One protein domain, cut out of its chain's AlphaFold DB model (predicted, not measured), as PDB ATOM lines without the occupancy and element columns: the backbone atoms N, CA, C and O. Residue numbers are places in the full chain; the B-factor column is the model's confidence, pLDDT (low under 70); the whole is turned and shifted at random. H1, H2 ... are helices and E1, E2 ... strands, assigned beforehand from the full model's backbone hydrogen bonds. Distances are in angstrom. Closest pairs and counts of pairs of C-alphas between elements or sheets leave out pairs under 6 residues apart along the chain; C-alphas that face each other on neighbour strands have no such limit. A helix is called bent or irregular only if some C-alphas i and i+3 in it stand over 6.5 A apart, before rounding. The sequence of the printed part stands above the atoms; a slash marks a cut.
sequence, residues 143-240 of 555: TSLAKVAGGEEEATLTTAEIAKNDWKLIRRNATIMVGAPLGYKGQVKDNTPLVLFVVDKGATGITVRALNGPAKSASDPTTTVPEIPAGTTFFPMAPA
ATOM      1  N   THR A 143     129.955 176.581 211.047       81.50
ATOM      2  CA  THR A 143     131.353 177.010 210.841       81.50
ATOM      3  C   THR A 143     132.326 175.869 211.130       81.50
ATOM      4  O   THR A 143     132.139 175.143 212.105       81.50
ATOM      5  N   SER A 144     133.383 175.712 210.323       83.81
ATOM      6  CA  SER A 144     134.422 174.710 210.599       83.81
ATOM      7  C   SER A 144     135.242 175.052 211.846       83.81
ATOM      8  O   SER A 144     135.816 176.138 211.960       83.81
ATOM      9  N   LEU A 145     135.359 174.090 212.763       84.81
ATOM     10  CA  LEU A 145     136.225 174.163 213.944       84.81
ATOM     11  C   LEU A 145     137.702 173.929 213.588       84.81
ATOM     12  O   LEU A 145     138.595 174.491 214.220       84.81
ATOM     13  N   ALA A 146     137.957 173.114 212.562       85.94
ATOM     14  CA  ALA A 146     139.286 172.746 212.090       85.94
ATOM     15  C   ALA A 146     139.382 172.802 210.557       85.94
ATOM     16  O   ALA A 146     138.380 172.882 209.848       85.94
ATOM     17  N   LYS A 147     140.614 172.765 210.045       88.06
ATOM     18  CA  LYS A 147     140.900 172.693 208.608       88.06
ATOM     19  C   LYS A 147     140.506 171.317 208.068       88.06
ATOM     20  O   LYS A 147     140.966 170.302 208.585       88.06
ATOM     21  N   VAL A 148     139.751 171.298 206.975       86.81
ATOM     22  CA  VAL A 148     139.425 170.081 206.223       86.81
ATOM     23  C   VAL A 148     140.591 169.738 205.297       86.81
ATOM     24  O   VAL A 148     141.034 170.577 204.506       86.81
ATOM     25  N   ALA A 149     141.088 168.505 205.381       85.75
ATOM     26  CA  ALA A 149     142.068 167.987 204.433       85.75
ATOM     27  C   ALA A 149     141.428 167.803 203.045       85.75
ATOM     28  O   ALA A 149     140.340 167.243 202.934       85.75
ATOM     29  N   GLY A 150     142.108 168.275 201.999       83.31
ATOM     30  CA  GLY A 150     141.668 168.134 200.609       83.31
ATOM     31  C   GLY A 150     142.587 167.237 199.779       83.31
ATOM     32  O   GLY A 150     143.693 166.906 200.203       83.31
ATOM     33  N   GLY A 151     142.134 166.894 198.573       81.56
ATOM     34  CA  GLY A 151     142.840 166.050 197.599       81.56
ATOM     35  C   GLY A 151     142.179 164.692 197.340       81.56
ATOM     36  O   GLY A 151     142.449 164.081 196.311       81.56
ATOM     37  N   GLU A 152     141.278 164.259 198.223       86.88
ATOM     38  CA  GLU A 152     140.484 163.034 198.070       86.88
ATOM     39  C   GLU A 152     139.168 163.296 197.323       86.88
ATOM     40  O   GLU A 152     138.668 164.421 197.287       86.88
ATOM     41  N   GLU A 153     138.579 162.256 196.728       87.81
ATOM     42  CA  GLU A 153     137.270 162.338 196.052       87.81
ATOM     43  C   GLU A 153     136.121 162.554 197.049       87.81
ATOM     44  O   GLU A 153     135.173 163.290 196.769       87.81
ATOM     45  N   GLU A 154     136.239 161.973 198.244       91.06
ATOM     46  CA  GLU A 154     135.316 162.160 199.362       91.06
ATOM     47  C   GLU A 154     136.089 162.532 200.627       91.06
ATOM     48  O   GLU A 154     137.141 161.961 200.916       91.06
ATOM     49  N   ALA A 155     135.556 163.479 201.398       88.88
ATOM     50  CA  ALA A 155     136.108 163.900 202.679       88.88
ATOM     51  C   ALA A 155     135.097 163.632 203.799       88.88
ATOM     52  O   ALA A 155     133.922 163.986 203.686       88.88
ATOM     53  N   THR A 156     135.550 163.038 204.903       88.44
ATOM     54  CA  THR A 156     134.716 162.826 206.092       88.44
ATOM     55  C   THR A 156     134.909 163.977 207.071       88.44
ATOM     56  O   THR A 156     136.004 164.178 207.590       88.44
ATOM     57  N   LEU A 157     133.837 164.717 207.345       86.06
ATOM     58  CA  LEU A 157     133.791 165.803 208.321       86.06
ATOM     59  C   LEU A 157     133.247 165.253 209.641       86.06
ATOM     60  O   LEU A 157     132.094 164.821 209.718       86.06
ATOM     61  N   THR A 158     134.082 165.237 210.674       85.81
ATOM     62  CA  THR A 158     133.799 164.628 211.979       85.81
ATOM     63  C   THR A 158     133.541 165.689 213.052       85.81
ATOM     64  O   THR A 158     133.514 166.887 212.775       85.81
ATOM     65  N   THR A 159     133.409 165.267 214.313       79.88
ATOM     66  CA  THR A 159     133.362 166.170 215.476       79.88
ATOM     67  C   THR A 159     134.645 166.982 215.723       79.88
ATOM     68  O   THR A 159     134.679 167.755 216.678       79.88
ATOM     69  N   ALA A 160     135.711 166.781 214.939       81.44
ATOM     70  CA  ALA A 160     136.897 167.642 214.945       81.44
ATOM     71  C   ALA A 160     136.753 168.831 213.973       81.44
ATOM     72  O   ALA A 160     137.200 169.931 214.283       81.44
ATOM     73  N   GLU A 161     136.094 168.631 212.827       83.06
ATOM     74  CA  GLU A 161     135.896 169.649 211.791       83.06
ATOM     75  C   GLU A 161     134.587 170.432 211.972       83.06
ATOM     76  O   GLU A 161     134.551 171.620 211.665       83.06
ATOM     77  N   ILE A 162     133.526 169.796 212.483       79.38
ATOM     78  CA  ILE A 162     132.185 170.371 212.698       79.38
ATOM     79  C   ILE A 162     131.772 170.173 214.165       79.38
ATOM     80  O   ILE A 162     132.084 169.148 214.772       79.38
ATOM     81  N   ALA A 163     131.029 171.115 214.755       76.69
ATOM     82  CA  ALA A 163     130.528 170.945 216.117       76.69
ATOM     83  C   ALA A 163     129.519 169.782 216.241       76.69
ATOM     84  O   ALA A 163     128.812 169.393 215.310       76.69
ATOM     85  N   LYS A 164     129.451 169.189 217.441       69.62
ATOM     86  CA  LYS A 164     128.799 167.890 217.711       69.62
ATOM     87  C   LYS A 164     127.282 167.839 217.441       69.62
ATOM     88  O   LYS A 164     126.719 166.740 217.421       69.62
ATOM     89  N   ASN A 165     126.623 168.982 217.256       72.56
ATOM     90  CA  ASN A 165     125.190 169.068 216.972       72.56
ATOM     91  C   ASN A 165     124.890 169.494 215.526       72.56
ATOM     92  O   ASN A 165     123.960 168.949 214.941       72.56
ATOM     93  N   ASP A 166     125.695 170.374 214.937       74.81
ATOM     94  CA  ASP A 166     125.452 171.004 213.634       74.81
ATOM     95  C   ASP A 166     125.333 169.964 212.510       74.81
ATOM     96  O   ASP A 166     124.392 169.995 211.719       74.81
ATOM     97  N   TRP A 167     126.212 168.952 212.501       76.12
ATOM     98  CA  TRP A 167     126.180 167.870 211.506       76.12
ATOM     99  C   TRP A 167     124.870 167.057 211.515       76.12
ATOM    100  O   TRP A 167     124.555 166.386 210.535       76.12
ATOM    101  N   LYS A 168     124.079 167.117 212.598       77.25
ATOM    102  CA  LYS A 168     122.773 166.440 212.693       77.25
ATOM    103  C   LYS A 168     121.679 167.181 211.925       77.25
ATOM    104  O   LYS A 168     120.748 166.522 211.458       77.25
ATOM    105  N   LEU A 169     121.791 168.511 211.815       73.19
ATOM    106  CA  LEU A 169     120.868 169.384 211.072       73.19
ATOM    107  C   LEU A 169     120.971 169.134 209.559       73.19
ATOM    108  O   LEU A 169     119.994 169.242 208.823       73.19
ATOM    109  N   ILE A 170     122.165 168.750 209.107       80.06
ATOM    110  CA  ILE A 170     122.467 168.387 207.725       80.06
ATOM    111  C   ILE A 170     121.831 167.027 207.412       80.06
ATOM    112  O   ILE A 170     122.057 166.054 208.127       80.06
ATOM    113  N   ARG A 171     121.042 166.933 206.339       84.31
ATOM    114  CA  ARG A 171     120.408 165.681 205.877       84.31
ATOM    115  C   ARG A 171     121.343 164.900 204.943       84.31
ATOM    116  O   ARG A 171     122.146 165.513 204.241       84.31
ATOM    117  N   ARG A 172     121.213 163.567 204.868       86.81
ATOM    118  CA  ARG A 172     121.801 162.800 203.745       86.81
ATOM    119  C   ARG A 172     121.241 163.328 202.408       86.81
ATOM    120  O   ARG A 172     120.121 163.837 202.370       86.81
ATOM    121  N   ASN A 173     122.029 163.249 201.335       88.69
ATOM    122  CA  ASN A 173     121.741 163.785 200.000       88.69
ATOM    123  C   ASN A 173     121.591 165.323 199.944       88.69
ATOM    124  O   ASN A 173     121.310 165.870 198.877       88.69
ATOM    125  N   ALA A 174     121.793 166.053 201.051       90.25
ATOM    126  CA  ALA A 174     121.838 167.515 201.044       90.25
ATOM    127  C   ALA A 174     123.010 168.029 200.201       90.25
ATOM    128  O   ALA A 174     124.113 167.482 200.232       90.25
ATOM    129  N   THR A 175     122.783 169.132 199.494       92.00
ATOM    130  CA  THR A 175     123.875 169.961 198.973       92.00
ATOM    131  C   THR A 175     124.283 171.004 200.017       92.00
ATOM    132  O   THR A 175     123.482 171.374 200.873       92.00
ATOM    133  N   ILE A 176     125.537 171.457 200.001       91.06
ATOM    134  CA  ILE A 176     126.073 172.454 200.944       91.06
ATOM    135  C   ILE A 176     126.919 173.456 200.161       91.06
ATOM    136  O   ILE A 176     127.844 173.048 199.462       91.06
ATOM    137  N   MET A 177     126.636 174.751 200.283       91.12
ATOM    138  CA  MET A 177     127.503 175.804 199.744       91.12
ATOM    139  C   MET A 177     128.568 176.185 200.780       91.12
ATOM    140  O   MET A 177     128.273 176.281 201.971       91.12
ATOM    141  N   VAL A 178     129.809 176.372 200.333       88.06
ATOM    142  CA  VAL A 178     130.974 176.676 201.174       88.06
ATOM    143  C   VAL A 178     131.443 178.101 200.886       88.06
ATOM    144  O   VAL A 178     131.738 178.430 199.737       88.06
ATOM    145  N   GLY A 179     131.552 178.940 201.921       81.69
ATOM    146  CA  GLY A 179     131.894 180.361 201.765       81.69
ATOM    147  C   GLY A 179     133.286 180.612 201.167       81.69
ATOM    148  O   GLY A 179     133.468 181.548 200.390       81.69
ATOM    149  N   ALA A 180     134.267 179.761 201.491       81.00
ATOM    150  CA  ALA A 180     135.584 179.717 200.851       81.00
ATOM    151  C   ALA A 180     136.256 178.343 201.076       81.00
ATOM    152  O   ALA A 180     136.157 177.813 202.185       81.00
ATOM    153  N   PRO A 181     136.999 177.778 200.102       83.81
ATOM    154  CA  PRO A 181     137.420 178.380 198.834       83.81
ATOM    155  C   PRO A 181     136.328 178.397 197.753       83.81
ATOM    156  O   PRO A 181     135.295 177.751 197.873       83.81
ATOM    157  N   LEU A 182     136.594 179.132 196.671       88.19
ATOM    158  CA  LEU A 182     135.777 179.133 195.454       88.19
ATOM    159  C   LEU A 182     135.963 177.838 194.643       88.19
ATOM    160  O   LEU A 182     137.021 177.205 194.694       88.19
ATOM    161  N   GLY A 183     134.928 177.485 193.883       88.19
ATOM    162  CA  GLY A 183     134.828 176.305 193.033       88.19
ATOM    163  C   GLY A 183     135.640 176.366 191.733       88.19
ATOM    164  O   GLY A 183     136.281 177.364 191.379       88.19
ATOM    165  N   TYR A 184     135.613 175.244 191.021       89.81
ATOM    166  CA  TYR A 184     136.499 174.906 189.915       89.81
ATOM    167  C   TYR A 184     135.733 174.373 188.701       89.81
ATOM    168  O   TYR A 184     134.647 173.804 188.806       89.81
ATOM    169  N   LYS A 185     136.362 174.509 187.534       87.31
ATOM    170  CA  LYS A 185     135.919 173.992 186.243       87.31
ATOM    171  C   LYS A 185     137.087 173.249 185.606       87.31
ATOM    172  O   LYS A 185     138.042 173.851 185.109       87.31
ATOM    173  N   GLY A 186     137.059 171.922 185.710       85.12
ATOM    174  CA  GLY A 186     138.265 171.115 185.532       85.12
ATOM    175  C   GLY A 186     139.273 171.444 186.640       85.12
ATOM    176  O   GLY A 186     138.939 171.372 187.817       85.12
ATOM    177  N   GLN A 187     140.494 171.840 186.275       83.81
ATOM    178  CA  GLN A 187     141.531 172.247 187.240       83.81
ATOM    179  C   GLN A 187     141.644 173.770 187.446       83.81
ATOM    180  O   GLN A 187     142.439 174.224 188.267       83.81
ATOM    181  N   VAL A 188     140.860 174.578 186.723       85.94
ATOM    182  CA  VAL A 188     140.894 176.049 186.812       85.94
ATOM    183  C   VAL A 188     139.826 176.530 187.796       85.94
ATOM    184  O   VAL A 188     138.726 175.986 187.809       85.94
ATOM    185  N   LYS A 189     140.120 177.551 188.611       85.69
ATOM    186  CA  LYS A 189     139.106 178.199 189.462       85.69
ATOM    187  C   LYS A 189     138.099 178.958 188.595       85.69
ATOM    188  O   LYS A 189     138.497 179.757 187.755       85.69
ATOM    189  N   ASP A 190     136.813 178.717 188.826       86.19
ATOM    190  CA  ASP A 190     135.697 179.281 188.043       86.19
ATOM    191  C   ASP A 190     135.072 180.516 188.724       86.19
ATOM    192  O   ASP A 190     134.164 181.146 188.195       86.19
ATOM    193  N   ASN A 191     135.567 180.864 189.919       83.88
ATOM    194  CA  ASN A 191     135.085 181.929 190.810       83.88
ATOM    195  C   ASN A 191     133.616 181.813 191.268       83.88
ATOM    196  O   ASN A 191     133.118 182.690 191.970       83.88
ATOM    197  N   THR A 192     132.944 180.712 190.939       86.62
ATOM    198  CA  THR A 192     131.669 180.297 191.532       86.62
ATOM    199  C   THR A 192     131.876 179.782 192.970       86.62
ATOM    200  O   THR A 192     132.989 179.372 193.310       86.62
ATOM    201  N   PRO A 193     130.858 179.786 193.852       88.62
ATOM    202  CA  PRO A 193     130.968 179.165 195.177       88.62
ATOM    203  C   PRO A 193     131.253 177.660 195.073       88.62
ATOM    204  O   PRO A 193     130.752 176.998 194.162       88.62
ATOM    205  N   LEU A 194     132.034 177.105 196.000       91.12
ATOM    206  CA  LEU A 194     132.213 175.655 196.093       91.12
ATOM    207  C   LEU A 194     130.930 175.020 196.650       91.12
ATOM    208  O   LEU A 194     130.400 175.466 197.667       91.12
ATOM    209  N   VAL A 195     130.451 173.965 195.994       93.06
ATOM    210  CA  VAL A 195     129.284 173.187 196.417       93.06
ATOM    211  C   VAL A 195     129.694 171.743 196.676       93.06
ATOM    212  O   VAL A 195     130.323 171.088 195.842       93.06
ATOM    213  N   LEU A 196     129.309 171.244 197.845       92.88
ATOM    214  CA  LEU A 196     129.478 169.865 198.281       92.88
ATOM    215  C   LEU A 196     128.131 169.129 198.247       92.88
ATOM    216  O   LEU A 196     127.071 169.749 198.326       92.88
ATOM    217  N   PHE A 197     128.178 167.804 198.169       93.06
ATOM    218  CA  PHE A 197     127.040 166.896 198.285       93.06
ATOM    219  C   PHE A 197     127.309 165.876 199.396       93.06
ATOM    220  O   PHE A 197     128.400 165.306 199.459       93.06
ATOM    221  N   VAL A 198     126.326 165.655 200.271       91.94
ATOM    222  CA  VAL A 198     126.411 164.732 201.412       91.94
ATOM    223  C   VAL A 198     126.099 163.312 200.950       91.94
ATOM    224  O   VAL A 198     124.936 162.925 200.845       91.94
ATOM    225  N   VAL A 199     127.159 162.544 200.697       91.38
ATOM    226  CA  VAL A 199     127.100 161.141 200.263       91.38
ATOM    227  C   VAL A 199     126.595 160.244 201.393       91.38
ATOM    228  O   VAL A 199     125.751 159.380 201.169       91.38
ATOM    229  N   ASP A 200     127.078 160.465 202.620       89.44
ATOM    230  CA  ASP A 200     126.635 159.705 203.788       89.44
ATOM    231  C   ASP A 200     126.635 160.533 205.082       89.44
ATOM    232  O   ASP A 200     127.264 161.588 205.183       89.44
ATOM    233  N   LYS A 201     125.913 160.037 206.087       87.25
ATOM    234  CA  LYS A 201     125.734 160.617 207.416       87.25
ATOM    235  C   LYS A 201     125.945 159.515 208.455       87.25
ATOM    236  O   LYS A 201     125.078 158.676 208.683       87.25
ATOM    237  N   GLY A 202     127.134 159.508 209.053       83.38
ATOM    238  CA  GLY A 202     127.535 158.536 210.066       83.38
ATOM    239  C   GLY A 202     127.025 158.890 211.465       83.38
ATOM    240  O   GLY A 202     126.282 159.844 211.668       83.38
ATOM    241  N   ALA A 203     127.469 158.144 212.479       79.62
ATOM    242  CA  ALA A 203     127.067 158.380 213.871       79.62
ATOM    243  C   ALA A 203     127.713 159.628 214.523       79.62
ATOM    244  O   ALA A 203     127.294 160.040 215.607       79.62
ATOM    245  N   THR A 204     128.754 160.198 213.905       79.56
ATOM    246  CA  THR A 204     129.596 161.272 214.470       79.56
ATOM    247  C   THR A 204     130.112 162.263 213.412       79.56
ATOM    248  O   THR A 204     131.168 162.866 213.606       79.56
ATOM    249  N   GLY A 205     129.430 162.390 212.271       85.62
ATOM    250  CA  GLY A 205     129.898 163.206 211.147       85.62
ATOM    251  C   GLY A 205     129.204 162.892 209.822       85.62
ATOM    252  O   GLY A 205     128.324 162.032 209.759       85.62
ATOM    253  N   ILE A 206     129.627 163.576 208.759       89.50
ATOM    254  CA  ILE A 206     129.120 163.423 207.387       89.50
ATOM    255  C   ILE A 206     130.259 163.151 206.400       89.50
ATOM    256  O   ILE A 206     131.369 163.647 206.581       89.50
ATOM    257  N   THR A 207     129.978 162.407 205.334       92.12
ATOM    258  CA  THR A 207     130.890 162.204 204.202       92.12
ATOM    259  C   THR A 207     130.423 163.064 203.035       92.12
ATOM    260  O   THR A 207     129.262 162.979 202.626       92.12
ATOM    261  N   VAL A 208     131.311 163.904 202.504       92.50
ATOM    262  CA  VAL A 208     131.000 164.878 201.449       92.50
ATOM    263  C   VAL A 208     131.868 164.698 200.209       92.50
ATOM    264  O   VAL A 208     133.066 164.453 200.303       92.50
ATOM    265  N   ARG A 209     131.260 164.894 199.036       93.06
ATOM    266  CA  ARG A 209     131.915 164.945 197.721       93.06
ATOM    267  C   ARG A 209     131.756 166.345 197.131       93.06
ATOM    268  O   ARG A 209     130.689 166.939 197.263       93.06
ATOM    269  N   ALA A 210     132.773 166.888 196.467       92.81
ATOM    270  CA  ALA A 210     132.663 168.199 195.819       92.81
ATOM    271  C   ALA A 210     132.014 168.094 194.429       92.81
ATOM    272  O   ALA A 210     132.488 167.335 193.587       92.81
ATOM    273  N   LEU A 211     130.970 168.883 194.155       90.62
ATOM    274  CA  LEU A 211     130.301 168.918 192.845       90.62
ATOM    275  C   LEU A 211     131.073 169.759 191.815       90.62
ATOM    276  O   LEU A 211     131.100 169.425 190.635       90.62
ATOM    277  N   ASN A 212     131.732 170.828 192.269       91.12
ATOM    278  CA  ASN A 212     132.622 171.688 191.479       91.12
ATOM    279  C   ASN A 212     133.989 171.866 192.171       91.12
ATOM    280  O   ASN A 212     134.543 172.964 192.237       91.12
ATOM    281  N   GLY A 213     134.527 170.778 192.726       89.06
ATOM    282  CA  GLY A 213     135.912 170.720 193.205       89.06
ATOM    283  C   GLY A 213     136.922 170.567 192.056       89.06
ATOM    284  O   GLY A 213     136.520 170.311 190.919       89.06
ATOM    285  N   PRO A 214     138.235 170.725 192.306       89.75
ATOM    286  CA  PRO A 214     139.249 170.531 191.275       89.75
ATOM    287  C   PRO A 214     139.240 169.093 190.740       89.75
ATOM    288  O   PRO A 214     139.273 168.126 191.505       89.75
ATOM    289  N   ALA A 215     139.230 168.959 189.414       87.31
ATOM    290  CA  ALA A 215     139.342 167.672 188.736       87.31
ATOM    291  C   ALA A 215     140.710 167.017 188.993       87.31
ATOM    292  O   ALA A 215     141.749 167.685 188.988       87.31
ATOM    293  N   LYS A 216     140.713 165.696 189.174       84.88
ATOM    294  CA  LYS A 216     141.882 164.887 189.546       84.88
ATOM    295  C   LYS A 216     143.027 164.981 188.531       84.88
ATOM    296  O   LYS A 216     144.193 165.029 188.913       84.88
ATOM    297  N   SER A 217     142.713 165.074 187.236       82.38
ATOM    298  CA  SER A 217     143.678 165.444 186.188       82.38
ATOM    299  C   SER A 217     142.980 166.063 184.971       82.38
ATOM    300  O   SER A 217     141.765 165.987 184.839       82.38
ATOM    301  N   ALA A 218     143.733 166.617 184.016       76.44
ATOM    302  CA  ALA A 218     143.164 167.043 182.729       76.44
ATOM    303  C   ALA A 218     142.550 165.882 181.903       76.44
ATOM    304  O   ALA A 218     141.770 166.125 180.987       76.44
ATOM    305  N   SER A 219     142.900 164.632 182.230       80.31
ATOM    306  CA  SER A 219     142.386 163.392 181.627       80.31
ATOM    307  C   SER A 219     141.324 162.671 182.470       80.31
ATOM    308  O   SER A 219     140.737 161.705 181.992       80.31
ATOM    309  N   ASP A 220     141.085 163.114 183.706       81.12
ATOM    310  CA  ASP A 220     140.161 162.492 184.657       81.12
ATOM    311  C   ASP A 220     139.281 163.589 185.279       81.12
ATOM    312  O   ASP A 220     139.761 164.338 186.140       81.12
ATOM    313  N   PRO A 221     138.016 163.724 184.835       79.88
ATOM    314  CA  PRO A 221     137.118 164.783 185.279       79.88
ATOM    315  C   PRO A 221     136.590 164.573 186.705       79.88
ATOM    316  O   PRO A 221     135.847 165.425 187.187       79.88
ATOM    317  N   THR A 222     136.940 163.467 187.374       86.62
ATOM    318  CA  THR A 222     136.509 163.175 188.744       86.62
ATOM    319  C   THR A 222     136.952 164.295 189.682       86.62
ATOM    320  O   THR A 222     138.132 164.651 189.736       86.62
ATOM    321  N   THR A 223     136.000 164.888 190.395       89.06
ATOM    322  CA  THR A 223     136.230 166.022 191.288       89.06
ATOM    323  C   THR A 223     136.768 165.562 192.638       89.06
ATOM    324  O   THR A 223     136.307 164.579 193.212       89.06
ATOM    325  N   THR A 224     137.739 166.305 193.166       91.38
ATOM    326  CA  THR A 224     138.270 166.121 194.523       91.38
ATOM    327  C   THR A 224     137.780 167.237 195.440       91.38
ATOM    328  O   THR A 224     137.489 168.345 194.984       91.38
ATOM    329  N   VAL A 225     137.668 166.972 196.740       90.94
ATOM    330  CA  VAL A 225     137.377 168.003 197.742       90.94
ATOM    331  C   VAL A 225     138.635 168.868 197.915       90.94
ATOM    332  O   VAL A 225     139.694 168.329 198.244       90.94
ATOM    333  N   PRO A 226     138.583 170.192 197.674       90.12
ATOM    334  CA  PRO A 226     139.728 171.068 197.910       90.12
ATOM    335  C   PRO A 226     139.946 171.284 199.413       90.12
ATOM    336  O   PRO A 226     139.049 171.069 200.223       90.12
ATOM    337  N   GLU A 227     141.131 171.759 199.795       90.38
ATOM    338  CA  GLU A 227     141.407 172.156 201.179       90.38
ATOM    339  C   GLU A 227     140.463 173.285 201.631       90.38
ATOM    340  O   GLU A 227     140.395 174.333 200.983       90.38
ATOM    341  N   ILE A 228     139.770 173.086 202.759       89.56
ATOM    342  CA  ILE A 228     138.869 174.085 203.351       89.56
ATOM    343  C   ILE A 228     139.479 174.588 204.670       89.56
ATOM    344  O   ILE A 228     139.754 173.771 205.554       89.56
ATOM    345  N   PRO A 229     139.706 175.904 204.839       86.69
ATOM    346  CA  PRO A 229     140.207 176.469 206.091       86.69
ATOM    347  C   PRO A 229     139.319 176.185 207.318       86.69
ATOM    348  O   PRO A 229     138.128 175.887 207.211       86.69
ATOM    349  N   ALA A 230     139.911 176.330 208.507       84.19
ATOM    350  CA  ALA A 230     139.146 176.487 209.745       84.19
ATOM    351  C   ALA A 230     138.489 177.880 209.769       84.19
ATOM    352  O   ALA A 230     139.066 178.839 209.251       84.19
ATOM    353  N   GLY A 231     137.309 178.004 210.376       78.62
ATOM    354  CA  GLY A 231     136.535 179.249 210.385       78.62
ATOM    355  C   GLY A 231     135.749 179.527 209.095       78.62
ATOM    356  O   GLY A 231     135.198 180.615 208.950       78.62
ATOM    357  N   THR A 232     135.677 178.573 208.161       83.69
ATOM    358  CA  THR A 232     134.836 178.677 206.959       83.69
ATOM    359  C   THR A 232     133.370 178.440 207.320       83.69
ATOM    360  O   THR A 232     133.057 177.488 208.033       83.69
ATOM    361  N   THR A 233     132.466 179.263 206.780       83.94
ATOM    362  CA  THR A 233     131.013 179.060 206.867       83.94
ATOM    363  C   THR A 233     130.486 178.109 205.791       83.94
ATOM    364  O   THR A 233     130.959 178.087 204.650       83.94
ATOM    365  N   PHE A 234     129.476 177.330 206.167       84.69
ATOM    366  CA  PHE A 234     128.799 176.333 205.348       84.69
ATOM    367  C   PHE A 234     127.288 176.543 205.428       84.69
ATOM    368  O   PHE A 234     126.748 176.729 206.517       84.69
ATOM    369  N   PHE A 235     126.609 176.443 204.290       85.81
ATOM    370  CA  PHE A 235     125.177 176.700 204.153       85.81
ATOM    371  C   PHE A 235     124.478 175.451 203.592       85.81
ATOM    372  O   PHE A 235     124.615 175.169 202.394       85.81
ATOM    373  N   PRO A 236     123.774 174.656 204.422       85.75
ATOM    374  CA  PRO A 236     122.952 173.543 203.960       85.75
ATOM    375  C   PRO A 236     121.853 174.004 202.999       85.75
ATOM    376  O   PRO A 236     121.074 174.906 203.295       85.75
ATOM    377  N   MET A 237     121.771 173.344 201.852       86.75
ATOM    378  CA  MET A 237     120.787 173.589 200.801       86.75
ATOM    379  C   MET A 237     119.832 172.386 200.671       86.75
ATOM    380  O   MET A 237     119.768 171.504 201.535       86.75
ATOM    381  N   ALA A 238     119.032 172.361 199.605       87.88
ATOM    382  CA  ALA A 238     118.072 171.292 199.356       87.88
ATOM    383  C   ALA A 238     118.750 169.914 199.149       87.88
ATOM    384  O   ALA A 238     119.889 169.845 198.666       87.88
ATOM    385  N   PRO A 239     118.053 168.809 199.485       87.94
ATOM    386  CA  PRO A 239     118.456 167.473 199.073       87.94
ATOM    387  C   PRO A 239     118.333 167.309 197.555       87.94
ATOM    388  O   PRO A 239     117.329 167.703 196.964       87.94
ATOM    389  N   ALA A 240     119.347 166.707 196.938       89.31
ATOM    390  CA  ALA A 240     119.316 166.285 195.544       89.31
ATOM    391  C   ALA A 240     119.078 164.769 195.497       89.31
ATOM    392  O   ALA A 240     119.940 163.992 195.899       89.31
TER     393      ALA A 240
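AT A GLANCE: This is residues 143 to 240 of the 555 residues of an uncharacterized protein of Prevotellaceae bacterium (UniProt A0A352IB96). One strongly twisted sheet of five strands, with E2 and E3 sharply bent, has the small E5 and E6 hairpin at one end and the short helix H1 at the other. The unnamed stretches 146 to 151 and 225 to 230 run side by side over one face. The printed part has 98 residues, with E1 H1 E2 E3 E4 E5 E6 E7 along the chain; the sheet's order is E1 - E4 - E3 - E2 - E7, antiparallel throughout, and the class is mostly strand. It is compact, radius of gyration of the C-alphas 12.5 A, and spans 38 by 25 by 21 A.

IN THESE COORDINATES: Find C-alpha 188 at (140.894, 176.049, 186.812); there E3, residues 188 to 202, begins its 32.0 A and bends by 98 degrees at residue 191. E2, residues 174 to 185, is 21.4 A long and bends by 110 degrees at residue 180. E4 is residues 205 to 210, 16.4 A, and E1 is 154 to 158, 12.9 A. E7, residues 233 to 239, 18.8 A, ends at (118.456, 167.473, 199.073). H1 is 166 to 169, E5 215 to 217 and E6 220 to 223.

HOW THE PARTS SIT: E2, E3 and E4 form a meander, each strand the antiparallel neighbour of the one before; look at N 176 and O 196, 2.8 A, and N 209 and O 197, 2.9 A. The edge strands are E1, with N 157 and O 206 at 2.8 A, and E7, with N 237 and O 175 at 2.8 A. H1 is on the sheet, height 6.3 A, over none of its strands; it is too short for an O i to N i+4 pair, and its one O i to N i+3 pair is within range. In the hairpin E5 and E6, N 216 and O 222 are 2.8 A apart.

THE WHOLE: The C-alphas farthest apart, Asn 165 and Ser 219, are 39.7 A apart. The printed part has no cut and no long link; Lys 164 is the one printed residue under pLDDT 70.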